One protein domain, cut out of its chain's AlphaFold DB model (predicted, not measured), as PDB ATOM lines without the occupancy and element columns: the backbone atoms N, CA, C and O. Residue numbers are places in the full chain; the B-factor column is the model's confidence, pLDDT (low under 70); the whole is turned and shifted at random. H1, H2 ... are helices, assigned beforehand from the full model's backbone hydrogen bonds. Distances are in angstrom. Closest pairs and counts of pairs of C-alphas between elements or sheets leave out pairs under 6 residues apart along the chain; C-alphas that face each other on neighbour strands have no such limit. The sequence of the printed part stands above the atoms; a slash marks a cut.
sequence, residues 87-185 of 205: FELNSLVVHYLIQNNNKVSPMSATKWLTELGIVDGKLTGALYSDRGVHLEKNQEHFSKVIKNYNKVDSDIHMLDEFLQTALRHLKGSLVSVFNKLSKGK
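This is residues 87 to 185 of the 205 residues of an uncharacterized protein of Bacillus sp. UMTAT18 (UniProt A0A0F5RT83). One long helix, H5, runs along most of the length of a loose rod, and four shorter helices are strung along one side of it in the order H1, H2, H3, H4. The chain passes along H5 through these short helices, and after H4 it folds back into H5, which returns to the end where H1 lies. The short helices cross the line of H5 at large angles, with H1 and H4 toward opposite ends. The printed part has 99 residues, with five named helices and no named strand, an all helix class; the radius of gyration of the C-alphas is 16.8 A and the spans are 52 by 22 by 21 A.

H5, residues 154 to 183, is 43.6 A long, from C-alpha 154 at (-5.981, -37.590, -4.982) to C-alpha 183 at (19.821, -60.235, -31.789). H4 is residues 131 to 145, 21.2 A; H3, 121 to 127, 9.8 A; H2, 109 to 115, 9.9 A. H1, residues 87 to 99, 18.2 A, begins at (5.454, -55.372, -34.346).

H5 is the hub, touching four helices. Its residues 155 to 160 touch H4, closest at the C-alphas of Leu 135 and Ile 156, 6.1 A, about perpendicular, only just, at 72 degrees. H3 only just touches H5, with 3 pairs of C-alphas within 8 A, the closest Leu 127 and Leu 163, 7.2 A. H2 touches H5 at 88 degrees, about perpendicular, closest at the C-alphas of Ala 109 and Lys 171, 5.7 A. H1 touches H5 with residues 89 to 90 alone, closest at the C-alphas of Asn 90 and Val 177, 6.1 A. H1 and H4 are apart. In H1, H2, H3, H4 and H5 every O i to N i+4 pair is within hydrogen-bond range.

The C-alphas farthest apart, of Asn 148 and Lys 185, are 52.7 A apart. The printed part has no cut and no long link. The model's pLDDT is under 70 at residues 121, 124 to 135, 138 and 151.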
ATOM      1  N   PHE A  87       5.255 -55.430 -32.905       78.81
ATOM      2  CA  PHE A  87       5.454 -55.372 -34.346       78.81
ATOM      3  C   PHE A  87       5.502 -53.918 -34.819       78.81
ATOM      4  O   PHE A  87       6.424 -53.526 -35.531       78.81
ATOM      5  N   GLU A  88       4.566 -53.110 -34.339       84.31
ATOM      6  CA  GLU A  88       4.446 -51.685 -34.610       84.31
ATOM      7  C   GLU A  88       5.703 -50.940 -34.147       84.31
ATOM      8  O   GLU A  88       6.288 -50.183 -34.915       84.31
ATOM      9  N   LEU A  89       6.193 -51.220 -32.934       87.12
ATOM     10  CA  LEU A  89       7.417 -50.624 -32.396       87.12
ATOM     11  C   LEU A  89       8.669 -51.038 -33.179       87.12
ATOM     12  O   LEU A  89       9.537 -50.199 -33.414       87.12
ATOM     13  N   ASN A  90       8.773 -52.304 -33.602       87.69
ATOM     14  CA  ASN A  90       9.869 -52.743 -34.473       87.69
ATOM     15  C   ASN A  90       9.855 -51.960 -35.794       87.69
ATOM     16  O   ASN A  90      10.892 -51.438 -36.206       87.69
ATOM     17  N   SER A  91       8.684 -51.857 -36.428       89.38
ATOM     18  CA  SER A  91       8.499 -51.132 -37.687       89.38
ATOM     19  C   SER A  91       8.819 -49.646 -37.543       89.38
ATOM     20  O   SER A  91       9.550 -49.112 -38.371       89.38
ATOM     21  N   LEU A  92       8.358 -48.996 -36.470       92.31
ATOM     22  CA  LEU A  92       8.646 -47.588 -36.185       92.31
ATOM     23  C   LEU A  92      10.148 -47.333 -36.016       92.31
ATOM     24  O   LEU A  92      10.684 -46.414 -36.630       92.31
ATOM     25  N   VAL A  93      10.844 -48.171 -35.239       92.19
ATOM     26  CA  VAL A  93      12.298 -48.041 -35.042       92.19
ATOM     27  C   VAL A  93      13.049 -48.178 -36.365       92.19
ATOM     28  O   VAL A  93      13.907 -47.353 -36.674       92.19
ATOM     29  N   VAL A  94      12.736 -49.207 -37.156       92.00
ATOM     30  CA  VAL A  94      13.406 -49.436 -38.445       92.00
ATOM     31  C   VAL A  94      13.096 -48.305 -39.426       92.00
ATOM     32  O   VAL A  94      14.007 -47.795 -40.074       92.00
ATOM     33  N   HIS A  95      11.838 -47.870 -39.499       93.12
ATOM     34  CA  HIS A  95      11.419 -46.769 -40.360       93.12
ATOM     35  C   HIS A  95      12.153 -45.468 -40.020       93.12
ATOM     36  O   HIS A  95      12.712 -44.835 -40.913       93.12
ATOM     37  N   TYR A  96      12.235 -45.119 -38.734       93.94
ATOM     38  CA  TYR A  96      12.962 -43.939 -38.273       93.94
ATOM     39  C   TYR A  96      14.448 -43.991 -38.653       93.94
ATOM     40  O   TYR A  96      15.006 -43.000 -39.125       93.94
ATOM     41  N   LEU A  97      15.101 -45.149 -38.497       92.56
ATOM     42  CA  LEU A  97      16.501 -45.326 -38.898       92.56
ATOM     43  C   LEU A  97      16.695 -45.129 -40.408       92.56
ATOM     44  O   LEU A  97      17.635 -44.444 -40.811       92.56
ATOM     45  N   ILE A  98      15.791 -45.678 -41.228       93.12
ATOM     46  CA  ILE A  98      15.812 -45.520 -42.688       93.12
ATOM     47  C   ILE A  98      15.637 -44.049 -43.072       93.12
ATOM     48  O   ILE A  98      16.448 -43.524 -43.832       93.12
ATOM     49  N   GLN A  99      14.634 -43.366 -42.513       94.19
ATOM     50  CA  GLN A  99      14.377 -41.947 -42.787       94.19
ATOM     51  C   GLN A  99      15.572 -41.055 -42.430       94.19
ATOM     52  O   GLN A  99      15.866 -40.095 -43.137       94.19
ATOM     53  N   ASN A 100      16.296 -41.401 -41.366       91.69
ATOM     54  CA  ASN A 100      17.479 -40.670 -40.924       91.69
ATOM     55  C   ASN A 100      18.782 -41.168 -41.574       91.69
ATOM     56  O   ASN A 100      19.869 -40.798 -41.128       91.69
ATOM     57  N   ASN A 101      18.721 -42.014 -42.612       90.19
ATOM     58  CA  ASN A 101      19.895 -42.595 -43.279       90.19
ATOM     59  C   ASN A 101      20.899 -43.233 -42.296       90.19
ATOM     60  O   ASN A 101      22.114 -43.117 -42.465       90.19
ATOM     61  N   ASN A 102      20.397 -43.866 -41.231       85.06
ATOM     62  CA  ASN A 102      21.169 -44.430 -40.118       85.06
ATOM     63  C   ASN A 102      22.056 -43.426 -39.349       85.06
ATOM     64  O   ASN A 102      22.887 -43.834 -38.535       85.06
ATOM     65  N   LYS A 103      21.882 -42.116 -39.560       86.56
ATOM     66  CA  LYS A 103      22.600 -41.052 -38.849       86.56
ATOM     67  C   LYS A 103      21.783 -40.602 -37.644       86.56
ATOM     68  O   LYS A 103      21.106 -39.582 -37.683       86.56
ATOM     69  N   VAL A 104      21.839 -41.387 -36.571       85.88
ATOM     70  CA  VAL A 104      21.092 -41.112 -35.337       85.88
ATOM     71  C   VAL A 104      22.054 -40.839 -34.185       85.88
ATOM     72  O   VAL A 104      22.966 -41.626 -33.931       85.88
ATOM     73  N   SER A 105      21.856 -39.718 -33.492       84.94
ATOM     74  CA  SER A 105      22.622 -39.372 -32.295       84.94
ATOM     75  C   SER A 105      22.224 -40.248 -31.098       84.94
ATOM     76  O   SER A 105      21.084 -40.718 -31.017       84.94
ATOM     77  N   PRO A 106      23.139 -40.473 -30.136       83.88
ATOM     78  CA  PRO A 106      22.785 -41.111 -28.875       83.88
ATOM     79  C   PRO A 106      21.665 -40.335 -28.181       83.88
ATOM     80  O   PRO A 106      21.737 -39.117 -28.028       83.88
ATOM     81  N   MET A 107      20.620 -41.040 -27.754       87.81
ATOM     82  CA  MET A 107      19.471 -40.412 -27.112       87.81
ATOM     83  C   MET A 107      18.838 -41.326 -26.063       87.81
ATOM     84  O   MET A 107      18.941 -42.554 -26.123       87.81
ATOM     85  N   SER A 108      18.175 -40.715 -25.082       87.12
ATOM     86  CA  SER A 108      17.482 -41.442 -24.020       87.12
ATOM     87  C   SER A 108      16.274 -42.214 -24.559       87.12
ATOM     88  O   SER A 108      15.716 -41.881 -25.605       87.12
ATOM     89  N   ALA A 109      15.804 -43.217 -23.810       87.81
ATOM     90  CA  ALA A 109      14.587 -43.946 -24.173       87.81
ATOM     91  C   ALA A 109      13.356 -43.023 -24.267       87.81
ATOM     92  O   ALA A 109      12.492 -43.256 -25.100       87.81
ATOM     93  N   THR A 110      13.282 -41.959 -23.453       85.12
ATOM     94  CA  THR A 110      12.220 -40.947 -23.580       85.12
ATOM     95  C   THR A 110      12.317 -40.223 -24.919       85.12
ATOM     96  O   THR A 110      11.319 -40.120 -25.617       85.12
ATOM     97  N   LYS A 111      13.517 -39.753 -25.291       87.38
ATOM     98  CA  LYS A 111      13.722 -39.014 -26.541       87.38
ATOM     99  C   LYS A 111      13.374 -39.878 -27.750       87.38
ATOM    100  O   LYS A 111      12.663 -39.401 -28.621       87.38
ATOM    101  N   TRP A 112      13.742 -41.159 -27.738       91.19
ATOM    102  CA  TRP A 112      13.288 -42.114 -28.751       91.19
ATOM    103  C   TRP A 112      11.761 -42.212 -28.847       91.19
ATOM    104  O   TRP A 112      11.230 -42.184 -29.946       91.19
ATOM    105  N   LEU A 113      11.038 -42.318 -27.726       89.94
ATOM    106  CA  LEU A 113       9.569 -42.372 -27.763       89.94
ATOM    107  C   LEU A 113       8.961 -41.107 -28.391       89.94
ATOM    108  O   LEU A 113       7.953 -41.209 -29.088       89.94
ATOM    109  N   THR A 114       9.582 -39.946 -28.176       88.62
ATOM    110  CA  THR A 114       9.173 -38.684 -28.805       88.62
ATOM    111  C   THR A 114       9.488 -38.651 -30.300       88.62
ATOM    112  O   THR A 114       8.610 -38.327 -31.090       88.62
ATOM    113  N   GLU A 115      10.704 -39.031 -30.704       90.31
ATOM    114  CA  GLU A 115      11.119 -39.072 -32.117       90.31
ATOM    115  C   GLU A 115      10.299 -40.076 -32.949       90.31
ATOM    116  O   GLU A 115      10.038 -39.855 -34.127       90.31
ATOM    117  N   LEU A 116       9.842 -41.167 -32.325       90.31
ATOM    118  CA  LEU A 116       8.955 -42.155 -32.949       90.31
ATOM    119  C   LEU A 116       7.475 -41.728 -32.959       90.31
ATOM    120  O   LEU A 116       6.636 -42.488 -33.441       90.31
ATOM    121  N   GLY A 117       7.132 -40.566 -32.392       87.25
ATOM    122  CA  GLY A 117       5.754 -40.069 -32.316       87.25
ATOM    123  C   GLY A 117       4.839 -40.850 -31.362       87.25
ATOM    124  O   GLY A 117       3.623 -40.708 -31.432       87.25
ATOM    125  N   ILE A 118       5.399 -41.672 -30.468       86.25
ATOM    126  CA  ILE A 118       4.636 -42.479 -29.496       86.25
ATOM    127  C   ILE A 118       4.183 -41.612 -28.312       86.25
ATOM    128  O   ILE A 118       3.129 -41.843 -27.725       86.25
ATOM    129  N   VAL A 119       5.005 -40.627 -27.944       83.69
ATOM    130  CA  VAL A 119       4.760 -39.674 -26.857       83.69
ATOM    131  C   VAL A 119       4.931 -38.269 -27.420       83.69
ATOM    132  O   VAL A 119       5.981 -37.955 -27.973       83.69
ATOM    133  N   ASP A 120       3.927 -37.409 -27.263       79.56
ATOM    134  CA  ASP A 120       4.008 -36.026 -27.728       79.56
ATOM    135  C   ASP A 120       4.694 -35.100 -26.703       79.56
ATOM    136  O   ASP A 120       4.917 -35.443 -25.535       79.56
ATOM    137  N   GLY A 121       5.041 -33.886 -27.135       69.81
ATOM    138  CA  GLY A 121       5.689 -32.895 -26.270       69.81
ATOM    139  C   GLY A 121       4.858 -32.524 -25.036       69.81
ATOM    140  O   GLY A 121       5.430 -32.245 -23.986       69.81
ATOM    141  N   LYS A 122       3.521 -32.591 -25.122       70.19
ATOM    142  CA  LYS A 122       2.607 -32.288 -24.009       70.19
ATOM    143  C   LYS A 122       2.682 -33.353 -22.919       70.19
ATOM    144  O   LYS A 122       2.813 -33.021 -21.744       70.19
ATOM    145  N   LEU A 123       2.652 -34.626 -23.310       70.00
ATOM    146  CA  LEU A 123       2.798 -35.760 -22.405       70.00
ATOM    147  C   LEU A 123       4.197 -35.773 -21.784       70.00
ATOM    148  O   LEU A 123       4.345 -36.014 -20.589       70.00
ATOM    149  N   THR A 124       5.222 -35.433 -22.570       68.12
ATOM    150  CA  THR A 124       6.595 -35.302 -22.061       68.12
ATOM    151  C   THR A 124       6.717 -34.145 -21.056       68.12
ATOM    152  O   THR A 124       7.340 -34.318 -20.011       68.12
ATOM    153  N   GLY A 125       6.075 -32.999 -21.313       65.56
ATOM    154  CA  GLY A 125       6.008 -31.859 -20.388       65.56
ATOM    155  C   GLY A 125       5.297 -32.195 -19.074       65.56
ATOM    156  O   GLY A 125       5.805 -31.875 -17.998       65.56
ATOM    157  N   ALA A 126       4.191 -32.945 -19.148       65.75
ATOM    158  CA  ALA A 126       3.463 -33.440 -17.978       65.75
ATOM    159  C   ALA A 126       4.300 -34.384 -17.094       65.75
ATOM    160  O   ALA A 126       4.077 -34.465 -15.890       65.75
ATOM    161  N   LEU A 127       5.284 -35.081 -17.665       65.06
ATOM    162  CA  LEU A 127       6.112 -36.058 -16.954       65.06
ATOM    163  C   LEU A 127       7.314 -35.442 -16.214       65.06
ATOM    164  O   LEU A 127       7.799 -36.052 -15.253       65.06
ATOM    165  N   TYR A 128       7.807 -34.270 -16.634       64.81
ATOM    166  CA  TYR A 128       9.098 -33.730 -16.179       64.81
ATOM    167  C   TYR A 128       9.025 -32.312 -15.586       64.81
ATOM    168  O   TYR A 128       9.128 -32.187 -14.370       64.81
ATOM    169  N   SER A 129       8.908 -31.261 -16.407       54.78
ATOM    170  CA  SER A 129       9.153 -29.862 -15.998       54.78
ATOM    171  C   SER A 129       7.914 -29.113 -15.510       54.78
ATOM    172  O   SER A 129       8.014 -28.327 -14.575       54.78
ATOM    173  N   ASP A 130       6.746 -29.392 -16.093       57.16
ATOM    174  CA  ASP A 130       5.511 -28.612 -15.908       57.16
ATOM    175  C   ASP A 130       4.381 -29.483 -15.335       57.16
ATOM    176  O   ASP A 130       3.196 -29.330 -15.645       57.16
ATOM    177  N   ARG A 131       4.781 -30.454 -14.503       59.56
ATOM    178  CA  ARG A 131       3.942 -31.550 -14.005       59.56
ATOM    179  C   ARG A 131       2.646 -31.054 -13.361       59.56
ATOM    180  O   ARG A 131       1.580 -31.517 -13.746       59.56
ATOM    181  N   GLY A 132       2.715 -30.085 -12.446       59.81
ATOM    182  CA  GLY A 132       1.520 -29.533 -11.787       59.81
ATOM    183  C   GLY A 132       0.545 -28.891 -12.781       59.81
ATOM    184  O   GLY A 132      -0.615 -29.283 -12.856       59.81
ATOM    185  N   VAL A 133       1.052 -27.998 -13.636       64.88
ATOM    186  CA  VAL A 133       0.247 -27.235 -14.607       64.88
ATOM    187  C   VAL A 133      -0.435 -28.142 -15.637       64.88
ATOM    188  O   VAL A 133      -1.573 -27.894 -16.038       64.88
ATOM    189  N   HIS A 134       0.237 -29.199 -16.100       66.00
ATOM    190  CA  HIS A 134      -0.360 -30.131 -17.058       66.00
ATOM    191  C   HIS A 134      -1.330 -31.122 -16.415       66.00
ATOM    192  O   HIS A 134      -2.340 -31.451 -17.039       66.00
ATOM    193  N   LEU A 135      -1.055 -31.590 -15.193       67.06
ATOM    194  CA  LEU A 135      -1.975 -32.473 -14.477       67.06
ATOM    195  C   LEU A 135      -3.279 -31.742 -14.129       67.06
ATOM    196  O   LEU A 135      -4.351 -32.299 -14.358       67.06
ATOM    197  N   GLU A 136      -3.203 -30.479 -13.699       70.94
ATOM    198  CA  GLU A 136      -4.377 -29.627 -13.462       70.94
ATOM    199  C   GLU A 136      -5.199 -29.421 -14.742       70.94
ATOM    200  O   GLU A 136      -6.407 -29.651 -14.741       70.94
ATOM    201  N   LYS A 137      -4.553 -29.088 -15.871       73.38
ATOM    202  CA  LYS A 137      -5.235 -28.951 -17.174       73.38
ATOM    203  C   LYS A 137      -5.909 -30.244 -17.635       73.38
ATOM    204  O   LYS A 137      -6.997 -30.202 -18.212       73.38
ATOM    205  N   ASN A 138      -5.286 -31.397 -17.390       69.56
ATOM    206  CA  ASN A 138      -5.892 -32.694 -17.697       69.56
ATOM    207  C   ASN A 138      -7.095 -32.975 -16.786       69.56
ATOM    208  O   ASN A 138      -8.132 -33.431 -17.266       69.56
ATOM    209  N   GLN A 139      -6.998 -32.637 -15.499       72.50
ATOM    210  CA  GLN A 139      -8.103 -32.770 -14.552       72.50
ATOM    211  C   GLN A 139      -9.284 -31.846 -14.908       72.50
ATOM    212  O   GLN A 139     -10.448 -32.258 -14.862       72.50
ATOM    213  N   GLU A 140      -9.005 -30.615 -15.342       76.25
ATOM    214  CA  GLU A 140     -10.007 -29.694 -15.888       76.25
ATOM    215  C   GLU A 140     -10.671 -30.248 -17.151       76.25
ATOM    216  O   GLU A 140     -11.880 -30.099 -17.334       76.25
ATOM    217  N   HIS A 141      -9.904 -30.897 -18.029       76.50
ATOM    218  CA  HIS A 141     -10.461 -31.546 -19.211       76.50
ATOM    219  C   HIS A 141     -11.417 -32.685 -18.829       76.50
ATOM    220  O   HIS A 141     -12.530 -32.743 -19.351       76.50
ATOM    221  N   PHE A 142     -11.050 -33.532 -17.862       76.44
ATOM    222  CA  PHE A 142     -11.946 -34.578 -17.356       76.44
ATOM    223  C   PHE A 142     -13.227 -34.007 -16.754       76.44
ATOM    224  O   PHE A 142     -14.310 -34.508 -17.054       76.44
ATOM    225  N   SER A 143     -13.118 -32.900 -16.017       76.00
ATOM    226  CA  SER A 143     -14.267 -32.180 -15.451       76.00
ATOM    227  C   SER A 143     -15.244 -31.677 -16.523       76.00
ATOM    228  O   SER A 143     -16.441 -31.579 -16.271       76.00
ATOM    229  N   LYS A 144     -14.749 -31.369 -17.730       80.25
ATOM    230  CA  LYS A 144     -15.561 -30.904 -18.870       80.25
ATOM    231  C   LYS A 144     -16.199 -32.044 -19.666       80.25
ATOM    232  O   LYS A 144     -17.271 -31.856 -20.233       80.25
ATOM    233  N   VAL A 145     -15.536 -33.196 -19.752       82.50
ATOM    234  CA  VAL A 145     -15.967 -34.327 -20.596       82.50
ATOM    235  C   VAL A 145     -16.852 -35.314 -19.829       82.50
ATOM    236  O   VAL A 145     -17.769 -35.903 -20.399       82.50
ATOM    237  N   ILE A 146     -16.606 -35.498 -18.532       77.50
ATOM    238  CA  ILE A 146     -17.288 -36.497 -17.706       77.50
ATOM    239  C   ILE A 146     -18.358 -35.795 -16.865       77.50
ATOM    240  O   ILE A 146     -18.055 -35.069 -15.923       77.50
ATOM    241  N   LYS A 147     -19.631 -36.063 -17.188       70.88
ATOM    242  CA  LYS A 147     -20.821 -35.351 -16.675       70.88
ATOM    243  C   LYS A 147     -20.971 -35.330 -15.139       70.88
ATOM    244  O   LYS A 147     -21.714 -34.500 -14.639       70.88
ATOM    245  N   ASN A 148     -20.263 -36.206 -14.417       75.06
ATOM    246  CA  ASN A 148     -20.287 -36.352 -12.952       75.06
ATOM    247  C   ASN A 148     -18.876 -36.524 -12.356       75.06
ATOM    248  O   ASN A 148     -18.678 -37.313 -11.430       75.06
ATOM    249  N   TYR A 149     -17.862 -35.872 -12.925       74.75
ATOM    250  CA  TYR A 149     -16.505 -35.976 -12.397       74.75
ATOM    251  C   TYR A 149     -16.400 -35.308 -11.018       74.75
ATOM    252  O   TYR A 149     -16.460 -34.085 -10.900       74.75
ATOM    253  N   ASN A 150     -16.262 -36.122  -9.970       73.06
ATOM    254  CA  ASN A 150     -16.025 -35.639  -8.616       73.06
ATOM    255  C   ASN A 150     -14.535 -35.328  -8.462       73.06
ATOM    256  O   ASN A 150     -13.738 -36.235  -8.250       73.06
ATOM    257  N   LYS A 151     -14.165 -34.058  -8.629       68.44
ATOM    258  CA  LYS A 151     -12.774 -33.611  -8.559       68.44
ATOM    259  C   LYS A 151     -12.231 -33.811  -7.139       68.44
ATOM    260  O   LYS A 151     -12.673 -33.126  -6.219       68.44
ATOM    261  N   VAL A 152     -11.254 -34.701  -6.975       76.56
ATOM    262  CA  VAL A 152     -10.521 -34.883  -5.711       76.56
ATOM    263  C   VAL A 152      -9.027 -34.686  -5.957       76.56
ATOM    264  O   VAL A 152      -8.502 -35.106  -6.987       76.56
ATOM    265  N   ASP A 153      -8.309 -34.072  -5.014       70.81
ATOM    266  CA  ASP A 153      -6.862 -33.828  -5.137       70.81
ATOM    267  C   ASP A 153      -6.051 -35.130  -5.300       70.81
ATOM    268  O   ASP A 153      -5.019 -35.158  -5.970       70.81
ATOM    269  N   SER A 154      -6.560 -36.255  -4.778       73.56
ATOM    270  CA  SER A 154      -5.981 -37.590  -4.982       73.56
ATOM    271  C   SER A 154      -5.953 -38.043  -6.445       73.56
ATOM    272  O   SER A 154      -5.132 -38.889  -6.805       73.56
ATOM    273  N   ASP A 155      -6.806 -37.488  -7.307       70.88
ATOM    274  CA  ASP A 155      -6.853 -37.851  -8.727       70.88
ATOM    275  C   ASP A 155      -5.606 -37.387  -9.478       70.88
ATOM    276  O   ASP A 155      -5.146 -38.075 -10.389       70.88
ATOM    277  N   ILE A 156      -5.013 -36.264  -9.061       71.56
ATOM    278  CA  ILE A 156      -3.747 -35.766  -9.610       71.56
ATOM    279  C   ILE A 156      -2.625 -36.771  -9.321       71.56
ATOM    280  O   ILE A 156      -1.819 -37.070 -10.204       71.56
ATOM    281  N   HIS A 157      -2.604 -37.342  -8.113       73.19
ATOM    282  CA  HIS A 157      -1.628 -38.364  -7.731       73.19
ATOM    283  C   HIS A 157      -1.819 -39.672  -8.504       73.19
ATOM    284  O   HIS A 157      -0.839 -40.227  -9.002       73.19
ATOM    285  N   MET A 158      -3.063 -40.138  -8.662       75.81
ATOM    286  CA  MET A 158      -3.354 -41.325  -9.476       75.81
ATOM    287  C   MET A 158      -2.975 -41.117 -10.947       75.81
ATOM    288  O   MET A 158      -2.425 -42.021 -11.580       75.81
ATOM    289  N   LEU A 159      -3.233 -39.924 -11.493       76.12
ATOM    290  CA  LEU A 159      -2.861 -39.579 -12.860       76.12
ATOM    291  C   LEU A 159      -1.336 -39.550 -13.036       76.12
ATOM    292  O   LEU A 159      -0.840 -40.118 -14.008       76.12
ATOM    293  N   ASP A 160      -0.583 -38.959 -12.100       76.56
ATOM    294  CA  ASP A 160       0.887 -39.002 -12.136       76.56
ATOM    295  C   ASP A 160       1.399 -40.449 -12.068       76.56
ATOM    296  O   ASP A 160       2.195 -40.864 -12.910       76.56
ATOM    297  N   GLU A 161       0.893 -41.265 -11.138       80.69
ATOM    298  CA  GLU A 161       1.316 -42.665 -11.004       80.69
ATOM    299  C   GLU A 161       1.030 -43.484 -12.273       80.69
ATOM    300  O   GLU A 161       1.886 -44.257 -12.732       80.69
ATOM    301  N   PHE A 162      -0.142 -43.280 -12.879       82.12
ATOM    302  CA  PHE A 162      -0.496 -43.888 -14.157       82.12
ATOM    303  C   PHE A 162       0.484 -43.476 -15.260       82.12
ATOM    304  O   PHE A 162       1.026 -44.342 -15.950       82.12
ATOM    305  N   LEU A 163       0.762 -42.176 -15.399       81.88
ATOM    306  CA  LEU A 163       1.669 -41.648 -16.418       81.88
ATOM    307  C   LEU A 163       3.100 -42.175 -16.245       81.88
ATOM    308  O   LEU A 163       3.717 -42.624 -17.217       81.88
ATOM    309  N   GLN A 164       3.614 -42.198 -15.012       81.88
ATOM    310  CA  GLN A 164       4.928 -42.771 -14.703       81.88
ATOM    311  C   GLN A 164       4.978 -44.266 -15.029       81.88
ATOM    312  O   GLN A 164       5.947 -44.758 -15.622       81.88
ATOM    313  N   THR A 165       3.922 -45.000 -14.676       83.44
ATOM    314  CA  THR A 165       3.821 -46.438 -14.935       83.44
ATOM    315  C   THR A 165       3.765 -46.726 -16.431       83.44
ATOM    316  O   THR A 165       4.566 -47.529 -16.921       83.44
ATOM    317  N   ALA A 166       2.906 -46.030 -17.176       82.69
ATOM    318  CA  ALA A 166       2.797 -46.147 -18.626       82.69
ATOM    319  C   ALA A 166       4.136 -45.838 -19.313       82.69
ATOM    320  O   ALA A 166       4.631 -46.644 -20.103       82.69
ATOM    321  N   LEU A 167       4.792 -44.732 -18.943       83.62
ATOM    322  CA  LEU A 167       6.093 -44.356 -19.499       83.62
ATOM    323  C   LEU A 167       7.165 -45.416 -19.220       83.62
ATOM    324  O   LEU A 167       7.955 -45.756 -20.104       83.62
ATOM    325  N   ARG A 168       7.204 -45.956 -17.998       84.56
ATOM    326  CA  ARG A 168       8.128 -47.035 -17.625       84.56
ATOM    327  C   ARG A 168       7.910 -48.275 -18.495       84.56
ATOM    328  O   ARG A 168       8.890 -48.854 -18.969       84.56
ATOM    329  N   HIS A 169       6.658 -48.657 -18.743       84.19
ATOM    330  CA  HIS A 169       6.330 -49.783 -19.620       84.19
ATOM    331  C   HIS A 169       6.708 -49.524 -21.082       84.19
ATOM    332  O   HIS A 169       7.304 -50.400 -21.713       84.19
ATOM    333  N   LEU A 170       6.449 -48.322 -21.607       86.31
ATOM    334  CA  LEU A 170       6.840 -47.934 -22.969       86.31
ATOM    335  C   LEU A 170       8.362 -47.979 -23.152       86.31
ATOM    336  O   LEU A 170       8.858 -48.611 -24.085       86.31
ATOM    337  N   LYS A 171       9.120 -47.404 -22.210       87.12
ATOM    338  CA  LYS A 171      10.593 -47.458 -22.211       87.12
ATOM    339  C   LYS A 171      11.105 -48.896 -22.169       87.12
ATOM    340  O   LYS A 171      11.994 -49.255 -22.938       87.12
ATOM    341  N   GLY A 172      10.540 -49.726 -21.290       85.75
ATOM    342  CA  GLY A 172      10.902 -51.141 -21.187       85.75
ATOM    343  C   GLY A 172      10.639 -51.908 -22.486       85.75
ATOM    344  O   GLY A 172      11.486 -52.690 -22.927       85.75
ATOM    345  N   SER A 173       9.505 -51.632 -23.129       86.62
ATOM    346  CA  SER A 173       9.115 -52.242 -24.404       86.62
ATOM    347  C   SER A 173      10.066 -51.848 -25.531       86.62
ATOM    348  O   SER A 173      10.590 -52.724 -26.220       86.62
ATOM    349  N   LEU A 174      10.389 -50.557 -25.643       89.50
ATOM    350  CA  LEU A 174      11.340 -50.038 -26.625       89.50
ATOM    351  C   LEU A 174      12.746 -50.640 -26.447       89.50
ATOM    352  O   LEU A 174      13.364 -51.100 -27.406       89.50
ATOM    353  N   VAL A 175      13.247 -50.715 -25.209       88.56
ATOM    354  CA  VAL A 175      14.543 -51.358 -24.923       88.56
ATOM    355  C   VAL A 175      14.523 -52.836 -25.319       88.56
ATOM    356  O   VAL A 175      15.512 -53.357 -25.840       88.56
ATOM    357  N   SER A 176      13.408 -53.531 -25.086       86.69
ATOM    358  CA  SER A 176      13.240 -54.925 -25.502       86.69
ATOM    359  C   SER A 176      13.280 -55.077 -27.026       86.69
ATOM    360  O   SER A 176      13.983 -55.959 -27.522       86.69
ATOM    361  N   VAL A 177      12.619 -54.176 -27.760       89.62
ATOM    362  CA  VAL A 177      12.663 -54.083 -29.230       89.62
ATOM    363  C   VAL A 177      14.095 -53.902 -29.734       89.62
ATOM    364  O   VAL A 177      14.557 -54.716 -30.535       89.62
ATOM    365  N   PHE A 178      14.867 -52.957 -29.186       89.88
ATOM    366  CA  PHE A 178      16.277 -52.793 -29.565       89.88
ATOM    367  C   PHE A 178      17.108 -54.063 -29.335       89.88
ATOM    368  O   PHE A 178      17.915 -54.451 -30.187       89.88
ATOM    369  N   ASN A 179      16.892 -54.758 -28.211       88.06
ATOM    370  CA  ASN A 179      17.564 -56.031 -27.939       88.06
ATOM    371  C   ASN A 179      17.186 -57.113 -28.959       88.06
ATOM    372  O   ASN A 179      18.046 -57.899 -29.355       88.06
ATOM    373  N   LYS A 180      15.914 -57.183 -29.366       86.88
ATOM    374  CA  LYS A 180      15.423 -58.166 -30.338       86.88
ATOM    375  C   LYS A 180      15.957 -57.885 -31.740       86.88
ATOM    376  O   LYS A 180      16.527 -58.792 -32.342       86.88
ATOM    377  N   LEU A 181      15.865 -56.641 -32.211       89.38
ATOM    378  CA  LEU A 181      16.401 -56.225 -33.511       89.38
ATOM    379  C   LEU A 181      17.913 -56.459 -33.598       89.38
ATOM    380  O   LEU A 181      18.409 -56.948 -34.610       89.38
ATOM    381  N   SER A 182      18.648 -56.193 -32.513       89.00
ATOM    382  CA  SER A 182      20.089 -56.455 -32.468       89.00
ATOM    383  C   SER A 182      20.432 -57.942 -32.456       89.00
ATOM    384  O   SER A 182      21.328 -58.367 -33.182       89.00
ATOM    385  N   LYS A 183      19.682 -58.770 -31.716       86.56
ATOM    386  CA  LYS A 183      19.821 -60.235 -31.789       86.56
ATOM    387  C   LYS A 183      19.536 -60.770 -33.193       86.56
ATOM    388  O   LYS A 183      20.225 -61.681 -33.637       86.56
ATOM    389  N   GLY A 184      18.553 -60.188 -33.878       87.56
ATOM    390  CA  GLY A 184      18.240 -60.472 -35.278       87.56
ATOM    391  C   GLY A 184      19.231 -59.877 -36.281       87.56
ATOM    392  O   GLY A 184      19.033 -60.056 -37.476       87.56
ATOM    393  N   LYS A 185      20.280 -59.178 -35.820       88.69
ATOM    394  CA  LYS A 185      21.283 -58.484 -36.646       88.69
ATOM    395  C   LYS A 185      20.696 -57.445 -37.614       88.69
ATOM    396  O   LYS A 185      21.341 -57.096 -38.594       88.69
TER     397      LYS A 185